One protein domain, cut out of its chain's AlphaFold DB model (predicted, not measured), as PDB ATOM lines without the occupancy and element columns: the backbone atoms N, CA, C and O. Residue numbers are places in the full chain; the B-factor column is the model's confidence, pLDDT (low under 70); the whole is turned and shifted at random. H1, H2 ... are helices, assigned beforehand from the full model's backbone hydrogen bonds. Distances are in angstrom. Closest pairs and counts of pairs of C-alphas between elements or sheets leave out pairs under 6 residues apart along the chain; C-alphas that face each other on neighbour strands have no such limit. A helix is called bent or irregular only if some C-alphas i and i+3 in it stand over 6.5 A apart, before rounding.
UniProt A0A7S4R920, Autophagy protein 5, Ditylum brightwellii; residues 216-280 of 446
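Overview. This is residues 216 to 280 of the 446 residues of the protein "Autophagy protein 5" of Ditylum brightwellii (UniProt A0A7S4R920). What does the model look like? A long helix, H1, runs along one side, and a hairpin of H3 and H4 packs on it through H3, set steeply to H1; the short H2 packs on residues 231 to 236 of H1. Residues 216 to 222, of which 218 to 222 belong to H1, stick out. What is it made of? The printed part has 65 residues with four named helices, in the order H1, H2, H3, H4, and no named strand: all helix. It is compact, with a radius of gyration of the C-alphas of 12.1 A, yet elongated, spanning 39 by 23 by 16 A.

Arrangement. What touches the first helix? H1, residues 218 to 239, touches H2, residues 243 to 246; their closest C-alphas, of Lys 232 and Ala 245, are 4.7 A apart. With residues 224 to 228 alone, H1 touches residues 253 to 257 of H3, residues 250 to 261; the closest C-alphas, of Asn 228 and His 253, are 6.6 A apart. H1 and H3 run opposite ways at a steep tilt of 69 degrees, only just short of about perpendicular. Where is the last helix? H4, residues 265 to 280, touches H3 with residues 265 to 271 alone in a helical hairpin, opposite ways at a steep tilt of 35.3 degrees, only just past shallow; the closest C-alphas, of Ala 259 and Tyr 268, are 5.3 A apart. H2 and H4 only just touch, with 3 pairs of C-alphas within 8 A, the closest those of Val 244 and Pro 279 at 7.4 A; H1 and H4 are apart. Are the backbones in order? Every O i to N i+4 pair is within hydrogen-bond range in H1 and H3, and 9 of 12 are in H4; H2 is too short for such a pair.

Along the chain. Where does H1 run? It goes 31.7 A from C-alpha 218 at (102.405, 111.368, 104.227) to C-alpha 239. How long are H3 and H4? H3 measures 16.6 A, and H4 24.4 A, ending with C-alpha 280 at (133.032, 103.178, 83.378). H4 is irregular: C-alphas 276 and 279 are 7.2 A apart.

Size, cuts and confidence. How far does it reach? The two C-alphas farthest apart, of Ser 216 and Ala 280, are 40.2 A apart. Is it continuous and confident? The printed part has no cut, and the three links are tight. Its mean pLDDT is 91.4, with residues 216 to 217 and 278 to 280 under 70.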
ATOM      1  N   SER A 216     104.060 113.062 110.755       50.41
ATOM      2  CA  SER A 216     104.737 113.985 109.840       50.41
ATOM      3  C   SER A 216     104.675 113.531 108.370       50.41
ATOM      4  O   SER A 216     105.343 112.594 107.942       50.41
ATOM      5  N   SER A 217     103.874 114.261 107.582       63.34
ATOM      6  CA  SER A 217     103.939 114.400 106.115       63.34
ATOM      7  C   SER A 217     103.857 113.117 105.250       63.34
ATOM      8  O   SER A 217     104.808 112.755 104.548       63.34
ATOM      9  N   THR A 218     102.671 112.502 105.147       82.44
ATOM     10  CA  THR A 218     102.405 111.368 104.227       82.44
ATOM     11  C   THR A 218     102.458 111.761 102.745       82.44
ATOM     12  O   THR A 218     103.042 111.044 101.929       82.44
ATOM     13  N   VAL A 219     101.909 112.927 102.378       91.81
ATOM     14  CA  VAL A 219     101.791 113.358 100.973       91.81
ATOM     15  C   VAL A 219     103.163 113.588 100.342       91.81
ATOM     16  O   VAL A 219     103.484 112.960  99.334       91.81
ATOM     17  N   LEU A 220     104.002 114.448 100.932       92.31
ATOM     18  CA  LEU A 220     105.316 114.752 100.351       92.31
ATOM     19  C   LEU A 220     106.244 113.535 100.383       92.31
ATOM     20  O   LEU A 220     106.980 113.325  99.423       92.31
ATOM     21  N   THR A 221     106.153 112.693 101.415       92.00
ATOM     22  CA  THR A 221     106.905 111.431 101.491       92.00
ATOM     23  C   THR A 221     106.480 110.465 100.385       92.00
ATOM     24  O   THR A 221     107.328 109.833  99.754       92.00
ATOM     25  N   THR A 222     105.182 110.387 100.076       93.88
ATOM     26  CA  THR A 222     104.668 109.583  98.956       93.88
ATOM     27  C   THR A 222     105.178 110.117  97.616       93.88
ATOM     28  O   THR A 222     105.660 109.342  96.788       93.88
ATOM     29  N   VAL A 223     105.153 111.440  97.412       96.06
ATOM     30  CA  VAL A 223     105.697 112.075  96.197       96.06
ATOM     31  C   VAL A 223     107.207 111.833  96.073       96.06
ATOM     32  O   VAL A 223     107.680 111.483  94.992       96.06
ATOM     33  N   GLN A 224     107.960 111.936  97.171       96.12
ATOM     34  CA  GLN A 224     109.395 111.642  97.213       96.12
ATOM     35  C   GLN A 224     109.686 110.181  96.863       96.12
ATOM     36  O   GLN A 224     110.560 109.895  96.045       96.12
ATOM     37  N   ARG A 225     108.946 109.244  97.467       95.69
ATOM     38  CA  ARG A 225     109.064 107.807  97.186       95.69
ATOM     39  C   ARG A 225     108.785 107.526  95.713       95.69
ATOM     40  O   ARG A 225     109.562 106.815  95.077       95.69
ATOM     41  N   PHE A 226     107.728 108.121  95.159       97.19
ATOM     42  CA  PHE A 226     107.407 108.013  93.739       97.19
ATOM     43  C   PHE A 226     108.549 108.539  92.856       97.19
ATOM     44  O   PHE A 226     109.001 107.827  91.960       97.19
ATOM     45  N   PHE A 227     109.061 109.740  93.140       98.00
ATOM     46  CA  PHE A 227     110.180 110.332  92.406       98.00
ATOM     47  C   PHE A 227     111.425 109.432  92.428       98.00
ATOM     48  O   PHE A 227     111.970 109.118  91.371       98.00
ATOM     49  N   ASN A 228     111.825 108.946  93.605       97.19
ATOM     50  CA  ASN A 228     112.978 108.056  93.755       97.19
ATOM     51  C   ASN A 228     112.794 106.734  92.999       97.19
ATOM     52  O   ASN A 228     113.732 106.237  92.379       97.19
ATOM     53  N   ASN A 229     111.586 106.167  93.016       97.44
ATOM     54  CA  ASN A 229     111.280 104.960  92.253       97.44
ATOM     55  C   ASN A 229     111.362 105.216  90.743       97.44
ATOM     56  O   ASN A 229     111.923 104.395  90.017       97.44
ATOM     57  N   SER A 230     110.860 106.365  90.278       97.94
ATOM     58  CA  SER A 230     110.968 106.783  88.877       97.94
ATOM     59  C   SER A 230     112.433 106.929  88.451       97.94
ATOM     60  O   SER A 230     112.841 106.349  87.447       97.94
ATOM     61  N   LEU A 231     113.254 107.595  89.268       97.62
ATOM     62  CA  LEU A 231     114.686 107.779  89.023       97.62
ATOM     63  C   LEU A 231     115.461 106.448  88.997       97.62
ATOM     64  O   LEU A 231     116.299 106.214  88.131       97.62
ATOM     65  N   LYS A 232     115.161 105.515  89.905       97.19
ATOM     66  CA  LYS A 232     115.768 104.172  89.876       97.19
ATOM     67  C   LYS A 232     115.381 103.393  88.623       97.19
ATOM     68  O   LYS A 232     116.203 102.674  88.048       97.19
ATOM     69  N   GLN A 233     114.124 103.517  88.205       97.50
ATOM     70  CA  GLN A 233     113.627 102.854  87.011       97.50
ATOM     71  C   GLN A 233     114.330 103.381  85.757       97.50
ATOM     72  O   GLN A 233     114.816 102.577  84.962       97.50
ATOM     73  N   SER A 234     114.429 104.701  85.588       97.06
ATOM     74  CA  SER A 234     115.114 105.299  84.438       97.06
ATOM     75  C   SER A 234     116.591 104.928  84.391       97.06
ATOM     76  O   SER A 234     117.058 104.511  83.336       97.06
ATOM     77  N   LEU A 235     117.306 104.954  85.519       95.75
ATOM     78  CA  LEU A 235     118.703 104.509  85.589       95.75
ATOM     79  C   LEU A 235     118.857 103.034  85.190       95.75
ATOM     80  O   LEU A 235     119.759 102.677  84.431       95.75
ATOM     81  N   SER A 236     117.945 102.172  85.642       95.62
ATOM     82  CA  SER A 236     117.961 100.754  85.263       95.62
ATOM     83  C   SER A 236     117.769 100.567  83.754       95.62
ATOM     84  O   SER A 236     118.464  99.757  83.138       95.62
ATOM     85  N   LEU A 237     116.862 101.340  83.146       95.94
ATOM     86  CA  LEU A 237     116.626 101.337  81.701       95.94
ATOM     87  C   LEU A 237     117.833 101.880  80.925       95.94
ATOM     88  O   LEU A 237     118.252 101.270  79.941       95.94
ATOM     89  N   GLN A 238     118.411 102.983  81.398       94.56
ATOM     90  CA  GLN A 238     119.528 103.695  80.782       94.56
ATOM     91  C   GLN A 238     120.764 102.800  80.625       94.56
ATOM     92  O   GLN A 238     121.373 102.742  79.555       94.56
ATOM     93  N   HIS A 239     121.099 102.046  81.675       92.25
ATOM     94  CA  HIS A 239     122.258 101.148  81.691       92.25
ATOM     95  C   HIS A 239     121.928  99.702  81.284       92.25
ATOM     96  O   HIS A 239     122.835  98.876  81.160       92.25
ATOM     97  N   GLY A 240     120.643  99.372  81.100       92.81
ATOM     98  CA  GLY A 240     120.179  97.997  80.883       92.81
ATOM     99  C   GLY A 240     120.464  97.064  82.068       92.81
ATOM    100  O   GLY A 240     120.537  95.850  81.898       92.81
ATOM    101  N   SER A 241     120.693  97.619  83.261       92.88
ATOM    102  CA  SER A 241     121.059  96.881  84.469       92.88
ATOM    103  C   SER A 241     120.630  97.652  85.718       92.88
ATOM    104  O   SER A 241     120.836  98.865  85.772       92.88
ATOM    105  N   PRO A 242     120.115  96.980  86.764       94.00
ATOM    106  CA  PRO A 242     119.717  97.645  88.002       94.00
ATOM    107  C   PRO A 242     120.906  98.110  88.855       94.00
ATOM    108  O   PRO A 242     120.698  98.820  89.833       94.00
ATOM    109  N   LYS A 243     122.152  97.732  88.519       92.88
ATOM    110  CA  LYS A 243     123.343  97.992  89.350       92.88
ATOM    111  C   LYS A 243     123.495  99.467  89.734       92.88
ATOM    112  O   LYS A 243     123.682  99.769  90.905       92.88
ATOM    113  N   VAL A 244     123.364 100.384  88.774       91.56
ATOM    114  CA  VAL A 244     123.505 101.830  89.040       91.56
ATOM    115  C   VAL A 244     122.394 102.335  89.963       91.56
ATOM    116  O   VAL A 244     122.667 103.058  90.915       91.56
ATOM    117  N   ALA A 245     121.154 101.894  89.740       93.50
ATOM    118  CA  ALA A 245     120.010 102.259  90.572       93.50
ATOM    119  C   ALA A 245     120.110 101.703  92.006       93.50
ATOM    120  O   ALA A 245     119.699 102.364  92.958       93.50
ATOM    121  N   LEU A 246     120.661 100.496  92.166       92.50
ATOM    122  CA  LEU A 246     120.879  99.861  93.470       92.50
ATOM    123  C   LEU A 246     122.052 100.478  94.239       92.50
ATOM    124  O   LEU A 246     122.020 100.503  95.464       92.50
ATOM    125  N   ASN A 247     123.045 101.025  93.535       92.94
ATOM    126  CA  ASN A 247     124.191 101.706  94.142       92.94
ATOM    127  C   ASN A 247     123.882 103.149  94.584       92.94
ATOM    128  O   ASN A 247     124.756 103.831  95.120       92.94
ATOM    129  N   MET A 248     122.654 103.639  94.381       94.75
ATOM    130  CA  MET A 248     122.246 104.942  94.900       94.75
ATOM    131  C   MET A 248     122.183 104.925  96.432       94.75
ATOM    132  O   MET A 248     121.352 104.243  97.034       94.75
ATOM    133  N   THR A 249     123.035 105.728  97.068       95.31
ATOM    134  CA  THR A 249     123.038 105.898  98.525       95.31
ATOM    135  C   THR A 249     121.813 106.688  98.997       95.31
ATOM    136  O   THR A 249     121.152 107.388  98.225       95.31
ATOM    137  N   LYS A 250     121.506 106.619 100.300       95.75
ATOM    138  CA  LYS A 250     120.457 107.449 100.914       95.75
ATOM    139  C   LYS A 250     120.719 108.948 100.699       95.75
ATOM    140  O   LYS A 250     119.807 109.660 100.292       95.75
ATOM    141  N   ALA A 251     121.971 109.379 100.870       96.25
ATOM    142  CA  ALA A 251     122.391 110.760 100.649       96.25
ATOM    143  C   ALA A 251     122.142 111.220  99.201       96.25
ATOM    144  O   ALA A 251     121.675 112.337  98.990       96.25
ATOM    145  N   ASN A 252     122.361 110.352  98.203       95.81
ATOM    146  CA  ASN A 252     122.040 110.676  96.809       95.81
ATOM    147  C   ASN A 252     120.537 110.944  96.642       95.81
ATOM    148  O   ASN A 252     120.165 111.961  96.064       95.81
ATOM    149  N   HIS A 253     119.671 110.073  97.176       96.38
ATOM    150  CA  HIS A 253     118.214 110.264  97.106       96.38
ATOM    151  C   HIS A 253     117.759 111.562  97.785       96.38
ATOM    152  O   HIS A 253     116.940 112.292  97.230       96.38
ATOM    153  N   GLU A 254     118.284 111.846  98.979       96.88
ATOM    154  CA  GLU A 254     117.969 113.064  99.731       96.88
ATOM    155  C   GLU A 254     118.414 114.312  98.956       96.88
ATOM    156  O   GLU A 254     117.623 115.238  98.798       96.88
ATOM    157  N   THR A 255     119.613 114.294  98.367       97.38
ATOM    158  CA  THR A 255     120.143 115.442  97.613       97.38
ATOM    159  C   THR A 255     119.390 115.675  96.298       97.38
ATOM    160  O   THR A 255     119.089 116.818  95.957       97.38
ATOM    161  N   PHE A 256     119.015 114.618  95.562       97.56
ATOM    162  CA  PHE A 256     118.159 114.758  94.375       97.56
ATOM    163  C   PHE A 256     116.793 115.348  94.721       97.56
ATOM    164  O   PHE A 256     116.288 116.223  94.015       97.56
ATOM    165  N   TRP A 257     116.197 114.862  95.808       97.56
ATOM    166  CA  TRP A 257     114.912 115.350  96.284       97.56
ATOM    167  C   TRP A 257     114.982 116.813  96.728       97.56
ATOM    168  O   TRP A 257     114.123 117.616  96.362       97.56
ATOM    169  N   GLU A 258     116.035 117.186  97.452       97.31
ATOM    170  CA  GLU A 258     116.289 118.566  97.854       97.31
ATOM    171  C   GLU A 258     116.459 119.480  96.634       97.31
ATOM    172  O   GLU A 258     115.832 120.540  96.564       97.31
ATOM    173  N   ALA A 259     117.251 119.052  95.646       97.50
ATOM    174  CA  ALA A 259     117.445 119.792  94.407       97.50
ATOM    175  C   ALA A 259     116.116 120.020  93.667       97.50
ATOM    176  O   ALA A 259     115.867 121.122  93.178       97.50
ATOM    177  N   LEU A 260     115.232 119.015  93.647       97.06
ATOM    178  CA  LEU A 260     113.896 119.120  93.061       97.06
ATOM    179  C   LEU A 260     113.006 120.122  93.814       97.06
ATOM    180  O   LEU A 260     112.406 120.993  93.183       97.06
ATOM    181  N   ILE A 261     112.923 120.026  95.147       96.25
ATOM    182  CA  ILE A 261     112.107 120.941  95.967       96.25
ATOM    183  C   ILE A 261     112.590 122.381  95.809       96.25
ATOM    184  O   ILE A 261     111.787 123.288  95.592       96.25
ATOM    185  N   ARG A 262     113.905 122.594  95.896       96.38
ATOM    186  CA  ARG A 262     114.521 123.923  95.811       96.38
ATOM    187  C   ARG A 262     114.610 124.449  94.380       96.38
ATOM    188  O   ARG A 262     115.035 125.582  94.187       96.38
ATOM    189  N   SER A 263     114.238 123.640  93.382       95.75
ATOM    190  CA  SER A 263     114.482 123.927  91.962       95.75
ATOM    191  C   SER A 263     115.948 124.315  91.690       95.75
ATOM    192  O   SER A 263     116.232 125.178  90.862       95.75
ATOM    193  N   ASN A 264     116.889 123.692  92.411       97.00
ATOM    194  CA  ASN A 264     118.318 123.977  92.329       97.00
ATOM    195  C   ASN A 264     118.982 123.068  91.286       97.00
ATOM    196  O   ASN A 264     119.332 121.917  91.558       97.00
ATOM    197  N   HIS A 265     119.154 123.604  90.079       94.56
ATOM    198  CA  HIS A 265     119.708 122.867  88.946       94.56
ATOM    199  C   HIS A 265     121.189 122.493  89.124       94.56
ATOM    200  O   HIS A 265     121.621 121.445  88.646       94.56
ATOM    201  N   ASP A 266     121.977 123.323  89.806       96.00
ATOM    202  CA  ASP A 266     123.411 123.072  89.980       96.00
ATOM    203  C   ASP A 266     123.651 121.919  90.950       96.00
ATOM    204  O   ASP A 266     124.429 121.011  90.649       96.00
ATOM    205  N   LEU A 267     122.892 121.889  92.053       96.88
ATOM    206  CA  LEU A 267     122.897 120.769  92.993       96.88
ATOM    207  C   LEU A 267     122.487 119.466  92.297       96.88
ATOM    208  O   LEU A 267     123.159 118.445  92.431       96.88
ATOM    209  N   TYR A 268     121.423 119.515  91.490       96.25
ATOM    210  CA  TYR A 268     120.986 118.370  90.694       96.25
ATOM    211  C   TYR A 268     122.094 117.865  89.755       96.25
ATOM    212  O   TYR A 268     122.400 116.671  89.729       96.25
ATOM    213  N   ARG A 269     122.730 118.775  89.004       93.31
ATOM    214  CA  ARG A 269     123.797 118.442  88.050       93.31
ATOM    215  C   ARG A 269     125.000 117.811  88.747       93.31
ATOM    216  O   ARG A 269     125.547 116.845  88.223       93.31
ATOM    217  N   GLN A 270     125.391 118.329  89.910       94.62
ATOM    218  CA  GLN A 270     126.515 117.810  90.690       94.62
ATOM    219  C   GLN A 270     126.294 116.347  91.100       94.62
ATOM    220  O   GLN A 270     127.168 115.508  90.882       94.62
ATOM    221  N   VAL A 271     125.116 116.022  91.642       94.38
ATOM    222  CA  VAL A 271     124.795 114.647  92.060       94.38
ATOM    223  C   VAL A 271     124.640 113.726  90.851       94.38
ATOM    224  O   VAL A 271     125.135 112.597  90.868       94.38
ATOM    225  N   ASN A 272     124.009 114.204  89.772       92.25
ATOM    226  CA  ASN A 272     123.866 113.424  88.545       92.25
ATOM    227  C   ASN A 272     125.229 113.090  87.922       92.25
ATOM    228  O   ASN A 272     125.468 111.938  87.572       92.25
ATOM    229  N   ALA A 273     126.155 114.050  87.854       91.06
ATOM    230  CA  ALA A 273     127.504 113.808  87.345       91.06
ATOM    231  C   ALA A 273     128.213 112.679  88.117       91.06
ATOM    232  O   ALA A 273     128.803 111.795  87.500       91.06
ATOM    233  N   GLY A 274     128.079 112.646  89.447       89.44
ATOM    234  CA  GLY A 274     128.632 111.570  90.277       89.44
ATOM    235  C   GLY A 274     128.054 110.182  89.966       89.44
ATOM    236  O   GLY A 274     128.785 109.193  90.001       89.44
ATOM    237  N   LEU A 275     126.767 110.094  89.608       87.38
ATOM    238  CA  LEU A 275     126.136 108.826  89.220       87.38
ATOM    239  C   LEU A 275     126.559 108.342  87.830       87.38
ATOM    240  O   LEU A 275     126.714 107.137  87.631       87.38
ATOM    241  N   GLN A 276     126.748 109.258  86.876       82.06
ATOM    242  CA  GLN A 276     127.073 108.897  85.491       82.06
ATOM    243  C   GLN A 276     128.504 108.359  85.325       82.06
ATOM    244  O   GLN A 276     128.747 107.575  84.414       82.06
ATOM    245  N   VAL A 277     129.441 108.739  86.201       75.25
ATOM    246  CA  VAL A 277     130.865 108.347  86.113       75.25
ATOM    247  C   VAL A 277     131.128 106.920  86.629       75.25
ATOM    248  O   VAL A 277     132.052 106.247  86.172       75.25
ATOM    249  N   ALA A 278     130.302 106.411  87.548       57.12
ATOM    250  CA  ALA A 278     130.566 105.172  88.287       57.12
ATOM    251  C   ALA A 278     130.701 103.863  87.459       57.12
ATOM    252  O   ALA A 278     131.514 103.018  87.842       57.12
ATOM    253  N   PRO A 279     129.960 103.618  86.357       56.16
ATOM    254  CA  PRO A 279     130.033 102.326  85.671       56.16
ATOM    255  C   PRO A 279     131.240 102.165  84.732       56.16
ATOM    256  O   PRO A 279     131.563 101.032  84.380       56.16
ATOM    257  N   ALA A 280     131.924 103.248  84.340       53.88
ATOM    258  CA  ALA A 280     133.032 103.178  83.378       53.88
ATOM    259  C   ALA A 280     134.303 102.530  83.962       53.88
ATOM    260  O   ALA A 280     135.046 101.866  83.245       53.88
TER     261      ALA A 280